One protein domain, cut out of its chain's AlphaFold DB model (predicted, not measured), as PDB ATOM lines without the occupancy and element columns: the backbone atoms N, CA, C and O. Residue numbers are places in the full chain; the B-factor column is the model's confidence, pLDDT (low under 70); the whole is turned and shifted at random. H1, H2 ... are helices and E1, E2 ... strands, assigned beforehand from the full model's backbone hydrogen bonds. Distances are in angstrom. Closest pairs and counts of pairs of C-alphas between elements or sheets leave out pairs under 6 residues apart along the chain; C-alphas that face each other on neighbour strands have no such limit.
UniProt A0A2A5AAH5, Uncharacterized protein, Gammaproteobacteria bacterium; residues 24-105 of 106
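Overview. This is residues 24 to 105 of the 106 residues of an uncharacterized protein of Gammaproteobacteria bacterium (UniProt A0A2A5AAH5). A small two-stranded hairpin, E1 and E2, sits in the angle of an L made by two helices, H1 and H2, while a third helix, H3, is set off to one side beyond H2. The long link of residues 39 to 55 passes along E2 and round to H1, and residues 98 to 105, at the far end of H3 and after it, stick out. The printed part has 82 residues, with two named strands and then three named helices in the order E1, E2, H1, H2, H3; the sheet has the order E1 - E2 and is antiparallel, and the class is mixed, helices and strands. The whole is only just compact, close to loose, with a radius of gyration of the C-alphas of 13.8 A, and it is elongated, spanning 39 by 25 by 20 A.

Along the chain. E1 is residues 24 to 28, 12.8 A from first to last C-alpha, and begins with C-alpha 24 at (193.172, 263.134, 209.729). E2 is residues 33 to 38, 15.9 A long. H1 is residues 56 to 66, 15.4 A long, with C-alpha 56 at (183.925, 252.084, 211.408). H2 is residues 71 to 83, 18.3 A long. H3 is residues 90 to 103, 20.4 A long, and ends with C-alpha 103 at (177.925, 280.732, 222.779).

Arrangement. E1 and E2 form a hairpin, antiparallel at 141 degrees between their directions. N 26 and O 35 are 2.8 A apart and N 35 and O 26 are 2.9 A apart, within hydrogen-bond range. Residues 35 to 36 of E2 also pair with residues 45 to 46, antiparallel. The closest C-alphas of E1 and H1 are those of Tyr 25 and Ile 60, 6.0 A apart. The closest C-alphas of E1 and H2 are those of Cys 24 and Arg 74, 6.3 A apart. The closest C-alphas of E2 and H2 are those of Ile 37 and Met 77, 7.0 A apart. H1 and H2 only just touch, only at the corner by their link, with 3 pairs of C-alphas within 8 A; H2 does so with residues 71 to 74 alone. Their closest C-alphas are those of Asp 61 and Arg 71, 7.2 A apart, and their lines stand only just about perpendicular, at 72 degrees. H3 is apart from E1, E2, H1 and H2. In H1, H2 and H3 every O i to N i+4 pair is within hydrogen-bond range.

Size, cuts and confidence. The two C-alphas farthest apart are those of His 48 and Ala 105, 41.0 A. The printed part has no cut. The link from E2 to H1, 17 residues, is long; those from E1 to E2 and from H1 to H2 are tight, and that from H2 to H3 is short. Residues 98 to 105, of which 98 to 103 belong to H3, stand free. The mean pLDDT of the printed part is 78.0, and residues 49 to 57 and 95 to 105 are under 70.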
ATOM      1  N   CYS A  24     193.796 264.150 208.879       90.81
ATOM      2  CA  CYS A  24     193.172 263.134 209.729       90.81
ATOM      3  C   CYS A  24     192.127 262.326 208.955       90.81
ATOM      4  O   CYS A  24     191.701 262.719 207.872       90.81
ATOM      5  N   TYR A  25     191.687 261.208 209.527       90.38
ATOM      6  CA  TYR A  25     190.566 260.438 208.986       90.38
ATOM      7  C   TYR A  25     189.299 260.697 209.795       90.38
ATOM      8  O   TYR A  25     189.369 260.819 211.018       90.38
ATOM      9  N   SER A  26     188.148 260.728 209.134       89.44
ATOM     10  CA  SER A  26     186.834 260.782 209.771       89.44
ATOM     11  C   SER A  26     185.866 259.803 209.103       89.44
ATOM     12  O   SER A  26     186.204 259.127 208.131       89.44
ATOM     13  N   TRP A  27     184.674 259.688 209.675       87.19
ATOM     14  CA  TRP A  27     183.573 258.911 209.137       87.19
ATOM     15  C   TRP A  27     182.496 259.858 208.626       87.19
ATOM     16  O   TRP A  27     181.969 260.650 209.408       87.19
ATOM     17  N   ASP A  28     182.150 259.760 207.346       83.62
ATOM     18  CA  ASP A  28     181.003 260.476 206.803       83.62
ATOM     19  C   ASP A  28     179.727 259.631 206.986       83.62
ATOM     20  O   ASP A  28     179.557 258.609 206.308       83.62
ATOM     21  N   PRO A  29     178.799 260.034 207.878       78.06
ATOM     22  CA  PRO A  29     177.561 259.299 208.102       78.06
ATOM     23  C   PRO A  29     176.592 259.376 206.914       78.06
ATOM     24  O   PRO A  29     175.706 258.530 206.826       78.06
ATOM     25  N   ALA A  30     176.725 260.362 206.018       80.88
ATOM     26  CA  ALA A  30     175.834 260.515 204.871       80.88
ATOM     27  C   ALA A  30     176.153 259.504 203.764       80.88
ATOM     28  O   ALA A  30     175.243 258.957 203.140       80.88
ATOM     29  N   THR A  31     177.441 259.247 203.533       79.44
ATOM     30  CA  THR A  31     177.900 258.314 202.497       79.44
ATOM     31  C   THR A  31     178.306 256.946 203.038       79.44
ATOM     32  O   THR A  31     178.531 256.029 202.250       79.44
ATOM     33  N   CYS A  32     178.363 256.784 204.364       77.31
ATOM     34  CA  CYS A  32     178.880 255.588 205.029       77.31
ATOM     35  C   CYS A  32     180.296 255.239 204.543       77.31
ATOM     36  O   CYS A  32     180.595 254.084 204.234       77.31
ATOM     37  N   MET A  33     181.159 256.251 204.434       80.75
ATOM     38  CA  MET A  33     182.537 256.080 203.983       80.75
ATOM     39  C   MET A  33     183.530 256.700 204.959       80.75
ATOM     40  O   MET A  33     183.297 257.750 205.559       80.75
ATOM     41  N   ALA A  34     184.696 256.064 205.057       84.25
ATOM     42  CA  ALA A  34     185.859 256.687 205.659       84.25
ATOM     43  C   ALA A  34     186.338 257.805 204.732       84.25
ATOM     44  O   ALA A  34     186.582 257.580 203.540       84.25
ATOM     45  N   VAL A  35     186.498 258.995 205.294       87.00
ATOM     46  CA  VAL A  35     186.939 260.191 204.582       87.00
ATOM     47  C   VAL A  35     188.253 260.693 205.155       87.00
ATOM     48  O   VAL A  35     188.564 260.508 206.332       87.00
ATOM     49  N   GLN A  36     189.045 261.311 204.298       90.06
ATOM     50  CA  GLN A  36     190.236 262.054 204.655       90.06
ATOM     51  C   GLN A  36     189.868 263.535 204.748       90.06
ATOM     52  O   GLN A  36     189.178 264.063 203.879       90.06
ATOM     53  N   ILE A  37     190.355 264.187 205.799       90.25
ATOM     54  CA  ILE A  37     190.272 265.633 205.983       90.25
ATOM     55  C   ILE A  37     191.694 266.171 205.926       90.25
ATOM     56  O   ILE A  37     192.540 265.759 206.729       90.25
ATOM     57  N   ASN A  38     191.944 267.091 205.002       89.88
ATOM     58  CA  ASN A  38     193.205 267.814 204.910       89.88
ATOM     59  C   ASN A  38     193.050 269.205 205.515       89.88
ATOM     60  O   ASN A  38     192.028 269.864 205.346       89.88
ATOM     61  N   TYR A  39     194.084 269.665 206.214       88.31
ATOM     62  CA  TYR A  39     194.118 271.044 206.683       88.31
ATOM     63  C   TYR A  39     194.038 272.014 205.496       88.31
ATOM     64  O   TYR A  39     194.819 271.902 204.551       88.31
ATOM     65  N   GLY A  40     193.146 273.002 205.591       85.88
ATOM     66  CA  GLY A  40     192.956 274.024 204.563       85.88
ATOM     67  C   GLY A  40     192.046 273.600 203.408       85.88
ATOM     68  O   GLY A  40     191.886 274.379 202.473       85.88
ATOM     69  N   GLU A  41     191.465 272.399 203.464       86.12
ATOM     70  CA  GLU A  41     190.473 271.928 202.500       86.12
ATOM     71  C   GLU A  41     189.097 271.820 203.164       86.12
ATOM     72  O   GLU A  41     188.946 271.271 204.258       86.12
ATOM     73  N   ASP A  42     188.077 272.321 202.478       81.44
ATOM     74  CA  ASP A  42     186.705 272.392 202.999       81.44
ATOM     75  C   ASP A  42     185.866 271.174 202.573       81.44
ATOM     76  O   ASP A  42     184.646 271.156 202.718       81.44
ATOM     77  N   ASP A  43     186.537 270.137 202.064       78.06
ATOM     78  CA  ASP A  43     185.921 268.948 201.490       78.06
ATOM     79  C   ASP A  43     186.347 267.670 202.217       78.06
ATOM     80  O   ASP A  43     187.473 267.511 202.699       78.06
ATOM     81  N   TYR A  44     185.432 266.702 202.231       80.81
ATOM     82  CA  TYR A  44     185.725 265.330 202.614       80.81
ATOM     83  C   TYR A  44     186.196 264.552 201.397       80.81
ATOM     84  O   TYR A  44     185.430 264.304 200.468       80.81
ATOM     85  N   ILE A  45     187.456 264.121 201.417       79.81
ATOM     86  CA  ILE A  45     188.005 263.290 200.348       79.81
ATOM     87  C   ILE A  45     187.665 261.829 200.656       79.81
ATOM     88  O   ILE A  45     188.146 261.298 201.663       79.81
ATOM     89  N   PRO A  46     186.878 261.135 199.816       77.56
ATOM     90  CA  PRO A  46     186.589 259.723 200.026       77.56
ATOM     91  C   PRO A  46     187.878 258.903 200.022       77.56
ATOM     92  O   PRO A  46     188.721 259.043 199.131       77.56
ATOM     93  N   THR A  47     188.038 258.013 200.998       73.69
ATOM     94  CA  THR A  47     189.137 257.046 200.956       73.69
ATOM     95  C   THR A  47     188.786 255.866 200.051       73.69
ATOM     96  O   THR A  47     187.626 255.579 199.771       73.69
ATOM     97  N   HIS A  48     189.805 255.133 199.600       72.00
ATOM     98  CA  HIS A  48     189.627 253.906 198.814       72.00
ATOM     99  C   HIS A  48     189.166 252.702 199.655       72.00
ATOM    100  O   HIS A  48     189.149 251.576 199.150       72.00
ATOM    101  N   TRP A  49     188.892 252.892 200.948       66.88
ATOM    102  CA  TRP A  49     188.481 251.796 201.813       66.88
ATOM    103  C   TRP A  49     187.000 251.481 201.617       66.88
ATOM    104  O   TRP A  49     186.197 252.406 201.506       66.88
ATOM    105  N   PRO A  50     186.624 250.191 201.553       57.34
ATOM    106  CA  PRO A  50     185.238 249.821 201.307       57.34
ATOM    107  C   PRO A  50     184.330 250.278 202.458       57.34
ATOM    108  O   PRO A  50     184.785 250.293 203.606       57.34
ATOM    109  N   PRO A  51     183.048 250.581 202.180       57.59
ATOM    110  CA  PRO A  51     182.051 250.770 203.229       57.59
ATOM    111  C   PRO A  51     181.917 249.454 204.012       57.59
ATOM    112  O   PRO A  51     181.589 248.415 203.433       57.59
ATOM    113  N   TYR A  52     182.224 249.464 205.310       57.25
ATOM    114  CA  TYR A  52     182.178 248.276 206.168       57.25
ATOM    115  C   TYR A  52     181.367 248.572 207.428       57.25
ATOM    116  O   TYR A  52     181.941 248.795 208.489       57.25
ATOM    117  N   TYR A  53     180.045 248.481 207.283       55.03
ATOM    118  CA  TYR A  53     178.948 248.947 208.151       55.03
ATOM    119  C   TYR A  53     179.004 248.731 209.685       55.03
ATOM    120  O   TYR A  53     178.075 249.148 210.372       55.03
ATOM    121  N   GLU A  54     180.010 248.067 210.270       52.47
ATOM    122  CA  GLU A  54     179.896 247.525 211.640       52.47
ATOM    123  C   GLU A  54     181.065 247.863 212.596       52.47
ATOM    124  O   GLU A  54     180.921 247.728 213.814       52.47
ATOM    125  N   HIS A  55     182.210 248.365 212.105       54.44
ATOM    126  CA  HIS A  55     183.415 248.620 212.934       54.44
ATOM    127  C   HIS A  55     184.095 249.984 212.689       54.44
ATOM    128  O   HIS A  55     185.271 250.189 212.999       54.44
ATOM    129  N   GLU A  56     183.357 250.944 212.142       64.62
ATOM    130  CA  GLU A  56     183.925 252.084 211.408       64.62
ATOM    131  C   GLU A  56     184.531 253.159 212.311       64.62
ATOM    132  O   GLU A  56     185.627 253.650 212.048       64.62
ATOM    133  N   THR A  57     183.889 253.468 213.441       69.75
ATOM    134  CA  THR A  57     184.434 254.431 214.412       69.75
ATOM    135  C   THR A  57     185.712 253.913 215.068       69.75
ATOM    136  O   THR A  57     186.665 254.673 215.230       69.75
ATOM    137  N   TYR A  58     185.770 252.613 215.371       79.62
ATOM    138  CA  TYR A  58     186.965 251.968 215.912       79.62
ATOM    139  C   TYR A  58     188.126 252.005 214.915       79.62
ATOM    140  O   TYR A  58     189.240 252.347 215.300       79.62
ATOM    141  N   LEU A  59     187.866 251.721 213.633       78.88
ATOM    142  CA  LEU A  59     188.889 251.780 212.590       78.88
ATOM    143  C   LEU A  59     189.441 253.205 212.429       78.88
ATOM    144  O   LEU A  59     190.655 253.395 212.425       78.88
ATOM    145  N   ILE A  60     188.567 254.215 212.346       85.56
ATOM    146  CA  ILE A  60     188.974 255.626 212.260       85.56
ATOM    147  C   ILE A  60     189.790 256.041 213.487       85.56
ATOM    148  O   ILE A  60     190.800 256.736 213.356       85.56
ATOM    149  N   ASP A  61     189.378 255.620 214.681       85.69
ATOM    150  CA  ASP A  61     190.118 255.897 215.907       85.69
ATOM    151  C   ASP A  61     191.482 255.198 215.919       85.69
ATOM    152  O   ASP A  61     192.475 255.810 216.308       85.69
ATOM    153  N   GLU A  62     191.570 253.949 215.455       84.69
ATOM    154  CA  GLU A  62     192.831 253.212 215.354       84.69
ATOM    155  C   GLU A  62     193.798 253.898 214.379       84.69
ATOM    156  O   GLU A  62     194.981 254.072 214.680       84.69
ATOM    157  N   LEU A  63     193.303 254.336 213.224       85.19
ATOM    158  CA  LEU A  63     194.100 255.023 212.210       85.19
ATOM    159  C   LEU A  63     194.622 256.366 212.699       85.19
ATOM    160  O   LEU A  63     195.808 256.658 212.549       85.19
ATOM    161  N   ASN A  64     193.759 257.161 213.326       88.75
ATOM    162  CA  ASN A  64     194.159 258.431 213.917       88.75
ATOM    163  C   ASN A  64     195.124 258.216 215.090       88.75
ATOM    164  O   ASN A  64     196.133 258.911 215.179       88.75
ATOM    165  N   SER A  65     194.906 257.194 215.921       87.50
ATOM    166  CA  SER A  65     195.822 256.822 217.007       87.50
ATOM    167  C   SER A  65     197.216 256.461 216.485       87.50
ATOM    168  O   SER A  65     198.221 256.942 217.011       87.50
ATOM    169  N   ARG A  66     197.306 255.713 215.373       85.56
ATOM    170  CA  ARG A  66     198.581 255.414 214.690       85.56
ATOM    171  C   ARG A  66     199.290 256.665 214.153       85.56
ATOM    172  O   ARG A  66     200.512 256.643 214.010       85.56
ATOM    173  N   LEU A  67     198.551 257.740 213.882       84.88
ATOM    174  CA  LEU A  67     199.080 259.054 213.496       84.88
ATOM    175  C   LEU A  67     199.372 259.973 214.697       84.88
ATOM    176  O   LEU A  67     199.927 261.056 214.511       84.88
ATOM    177  N   GLY A  68     199.033 259.556 215.923       88.00
ATOM    178  CA  GLY A  68     199.130 260.383 217.130       88.00
ATOM    179  C   GLY A  68     198.030 261.445 217.246       88.00
ATOM    180  O   GLY A  68     198.191 262.414 217.984       88.00
ATOM    181  N   ILE A  69     196.930 261.280 216.513       89.25
ATOM    182  CA  ILE A  69     195.789 262.195 216.474       89.25
ATOM    183  C   ILE A  69     194.743 261.711 217.479       89.25
ATOM    184  O   ILE A  69     194.265 260.579 217.401       89.25
ATOM    185  N   SER A  70     194.375 262.573 218.429       88.88
ATOM    186  CA  SER A  70     193.316 262.277 219.396       88.88
ATOM    187  C   SER A  70     191.923 262.556 218.817       88.88
ATOM    188  O   SER A  70     191.777 263.280 217.828       88.88
ATOM    189  N   ARG A  71     190.874 262.031 219.464       88.25
ATOM    190  CA  ARG A  71     189.481 262.299 219.067       88.25
ATOM    191  C   ARG A  71     189.137 263.790 219.119       88.25
ATOM    192  O   ARG A  71     188.394 264.268 218.271       88.25
ATOM    193  N   GLU A  72     189.693 264.532 220.074       87.75
ATOM    194  CA  GLU A  72     189.485 265.979 220.204       87.75
ATOM    195  C   GLU A  72     190.112 266.743 219.037       87.75
ATOM    196  O   GLU A  72     189.524 267.700 218.536       87.75
ATOM    197  N   VAL A  73     191.300 266.319 218.595       87.62
ATOM    198  CA  VAL A  73     191.976 266.907 217.434       87.62
ATOM    199  C   VAL A  73     191.211 266.578 216.152       87.62
ATOM    200  O   VAL A  73     190.966 267.482 215.359       87.62
ATOM    201  N   ARG A  74     190.757 265.327 215.979       90.69
ATOM    202  CA  ARG A  74     189.892 264.937 214.852       90.69
ATOM    203  C   ARG A  74     188.609 265.772 214.810       90.69
ATOM    204  O   ARG A  74     188.296 266.346 213.777       90.69
ATOM    205  N   GLY A  75     187.910 265.906 215.937       88.81
ATOM    206  CA  GLY A  75     186.687 266.710 216.010       88.81
ATOM    207  C   GLY A  75     186.924 268.191 215.700       88.81
ATOM    208  O   GLY A  75     186.064 268.848 215.122       88.81
ATOM    209  N   ALA A  76     188.101 268.733 216.038       88.19
ATOM    210  CA  ALA A  76     188.476 270.081 215.619       88.19
ATOM    211  C   ALA A  76     188.658 270.175 214.093       88.19
ATOM    212  O   ALA A  76     188.138 271.111 213.496       88.19
ATOM    213  N   MET A  77     189.336 269.205 213.470       90.25
ATOM    214  CA  MET A  77     189.506 269.140 212.011       90.25
ATOM    215  C   MET A  77     188.160 269.035 211.278       90.25
ATOM    216  O   MET A  77     187.937 269.775 210.327       90.25
ATOM    217  N   GLU A  78     187.243 268.182 211.751       89.62
ATOM    218  CA  GLU A  78     185.873 268.050 211.218       89.62
ATOM    219  C   GLU A  78     185.128 269.389 211.255       89.62
ATOM    220  O   GLU A  78     184.583 269.843 210.253       89.62
ATOM    221  N   LEU A  79     185.163 270.068 212.405       88.12
ATOM    222  CA  LEU A  79     184.512 271.365 212.578       88.12
ATOM    223  C   LEU A  79     185.077 272.447 211.656       88.12
ATOM    224  O   LEU A  79     184.318 273.298 211.201       88.12
ATOM    225  N   TYR A  80     186.391 272.458 211.432       88.81
ATOM    226  CA  TYR A  80     187.018 273.452 210.566       88.81
ATOM    227  C   TYR A  80     186.752 273.180 209.093       88.81
ATOM    228  O   TYR A  80     186.394 274.117 208.388       88.81
ATOM    229  N   SER A  81     186.806 271.917 208.673       87.31
ATOM    230  CA  SER A  81     186.438 271.499 207.319       87.31
ATOM    231  C   SER A  81     184.986 271.869 206.993       87.31
ATOM    232  O   SER A  81     184.731 272.506 205.980       87.31
ATOM    233  N   MET A  82     184.039 271.602 207.902       85.75
ATOM    234  CA  MET A  82     182.623 271.950 207.699       85.75
ATOM    235  C   MET A  82     182.343 273.460 207.644       85.75
ATOM    236  O   MET A  82     181.348 273.875 207.051       85.75
ATOM    237  N   ASN A  83     183.166 274.275 208.309       85.38
ATOM    238  CA  ASN A  83     182.948 275.716 208.424       85.38
ATOM    239  C   ASN A  83     183.803 276.546 207.452       85.38
ATOM    240  O   ASN A  83     183.533 277.735 207.305       85.38
ATOM    241  N   GLY A  84     184.846 275.965 206.855       83.69
ATOM    242  CA  GLY A  84     185.841 276.679 206.047       83.69
ATOM    243  C   GLY A  84     186.736 277.655 206.823       83.69
ATOM    244  O   GLY A  84     187.387 278.520 206.242       83.69
ATOM    245  N   GLU A  85     186.774 277.561 208.156       85.88
ATOM    246  CA  GLU A  85     187.457 278.525 209.035       85.88
ATOM    247  C   GLU A  85     188.712 277.917 209.683       85.88
ATOM    248  O   GLU A  85     188.770 277.699 210.894       85.88
ATOM    249  N   TRP A  86     189.738 277.616 208.886       86.88
ATOM    250  CA  TRP A  86     190.968 276.984 209.371       86.88
ATOM    251  C   TRP A  86     191.859 277.938 210.189       86.88
ATOM    252  O   TRP A  86     192.241 278.998 209.692       86.88
ATOM    253  N   PRO A  87     192.265 277.576 211.424       86.06
ATOM    254  CA  PRO A  87     193.161 278.409 212.213       86.06
ATOM    255  C   PRO A  87     194.591 278.293 211.682       86.06
ATOM    256  O   PRO A  87     195.160 277.202 211.616       86.06
ATOM    257  N   THR A  88     195.202 279.436 211.399       83.00
ATOM    258  CA  THR A  88     196.589 279.530 210.923       83.00
ATOM    259  C   THR A  88     197.595 279.563 212.072       83.00
ATOM    260  O   THR A  88     198.763 279.235 211.886       83.00
ATOM    261  N   SER A  89     197.148 279.892 213.292       83.62
ATOM    262  CA  SER A  89     198.004 279.986 214.479       83.62
ATOM    263  C   SER A  89     197.358 279.435 215.757       83.62
ATOM    264  O   SER A  89     196.136 279.312 215.886       83.62
ATOM    265  N   LYS A  90     198.185 279.148 216.775       80.00
ATOM    266  CA  LYS A  90     197.716 278.694 218.104       80.00
ATOM    267  C   LYS A  90     196.812 279.716 218.797       80.00
ATOM    268  O   LYS A  90     195.942 279.333 219.579       80.00
ATOM    269  N   GLN A  91     197.027 281.002 218.529       77.75
ATOM    270  CA  GLN A  91     196.240 282.094 219.099       77.75
ATOM    271  C   GLN A  91     194.832 282.150 218.493       77.75
ATOM    272  O   GLN A  91     193.856 282.390 219.205       77.75
ATOM    273  N   GLU A  92     194.702 281.857 217.200       76.44
ATOM    274  CA  GLU A  92     193.394 281.720 216.560       76.44
ATOM    275  C   GLU A  92     192.667 280.479 217.075       76.44
ATOM    276  O   GLU A  92     191.499 280.568 217.457       76.44
ATOM    277  N   LEU A  93     193.364 279.343 217.197       76.31
ATOM    278  CA  LEU A  93     192.801 278.111 217.758       76.31
ATOM    279  C   LEU A  93     192.254 278.325 219.186       76.31
ATOM    280  O   LEU A  93     191.169 277.840 219.521       76.31
ATOM    281  N   SER A  94     192.973 279.064 220.040       73.56
ATOM    282  CA  SER A  94     192.516 279.375 221.403       73.56
ATOM    283  C   SER A  94     191.327 280.343 221.419       73.56
ATOM    284  O   SER A  94     190.382 280.132 222.182       73.56
ATOM    285  N   SER A  95     191.314 281.341 220.534       65.75
ATOM    286  CA  SER A  95     190.217 282.310 220.413       65.75
ATOM    287  C   SER A  95     188.912 281.652 219.946       65.75
ATOM    288  O   SER A  95     187.849 281.936 220.500       65.75
ATOM    289  N   HIS A  96     188.986 280.685 219.023       63.12
ATOM    290  CA  HIS A  96     187.829 279.885 218.599       63.12
ATOM    291  C   HIS A  96     187.253 279.040 219.746       63.12
ATOM    292  O   HIS A  96     186.031 278.944 219.897       63.12
ATOM    293  N   LYS A  97     188.110 278.467 220.606       60.97
ATOM    294  CA  LYS A  97     187.663 277.738 221.810       60.97
ATOM    295  C   LYS A  97     186.937 278.659 222.798       60.97
ATOM    296  O   LYS A  97     185.913 278.264 223.356       60.97
ATOM    297  N   VAL A  98     187.428 279.887 222.991       58.28
ATOM    298  CA  VAL A  98     186.806 280.890 223.877       58.28
ATOM    299  C   VAL A  98     185.461 281.374 223.324       58.28
ATOM    300  O   VAL A  98     184.479 281.418 224.066       58.28
ATOM    301  N   ALA A  99     185.372 281.658 222.022       57.03
ATOM    302  CA  ALA A  99     184.125 282.076 221.379       57.03
ATOM    303  C   ALA A  99     183.018 281.009 221.486       57.03
ATOM    304  O   ALA A  99     181.860 281.345 221.740       57.03
ATOM    305  N   LYS A 100     183.365 279.718 221.363       55.47
ATOM    306  CA  LYS A 100     182.409 278.612 221.549       55.47
ATOM    307  C   LYS A 100     181.930 278.480 222.995       55.47
ATOM    308  O   LYS A 100     180.731 278.322 223.214       55.47
ATOM    309  N   LYS A 101     182.824 278.624 223.981       57.16
ATOM    310  CA  LYS A 101     182.449 278.558 225.407       57.16
ATOM    311  C   LYS A 101     181.421 279.631 225.788       57.16
ATOM    312  O   LYS A 101     180.540 279.366 226.596       57.16
ATOM    313  N   ASN A 102     181.488 280.800 225.153       51.47
ATOM    314  CA  ASN A 102     180.554 281.901 225.396       51.47
ATOM    315  C   ASN A 102     179.219 281.757 224.638       51.47
ATOM    316  O   ASN A 102     178.218 282.315 225.081       51.47
ATOM    317  N   LYS A 103     179.173 281.010 223.522       53.16
ATOM    318  CA  LYS A 103     177.925 280.732 222.779       53.16
ATOM    319  C   LYS A 103     177.088 279.600 223.390       53.16
ATOM    320  O   LYS A 103     175.873 279.649 223.267       53.16
ATOM    321  N   SER A 104     177.700 278.619 224.060       53.56
ATOM    322  CA  SER A 104     176.978 277.514 224.730       53.56
ATOM    323  C   SER A 104     176.471 277.844 226.142       53.56
ATOM    324  O   SER A 104     175.844 276.998 226.768       53.56
ATOM    325  N   ALA A 105     176.753 279.044 226.660       49.47
ATOM    326  CA  ALA A 105     176.345 279.494 227.995       49.47
ATOM    327  C   ALA A 105     175.109 280.420 227.976       49.47
ATOM    328  O   ALA A 105     174.931 281.213 228.901       49.47
TER     329      ALA A 105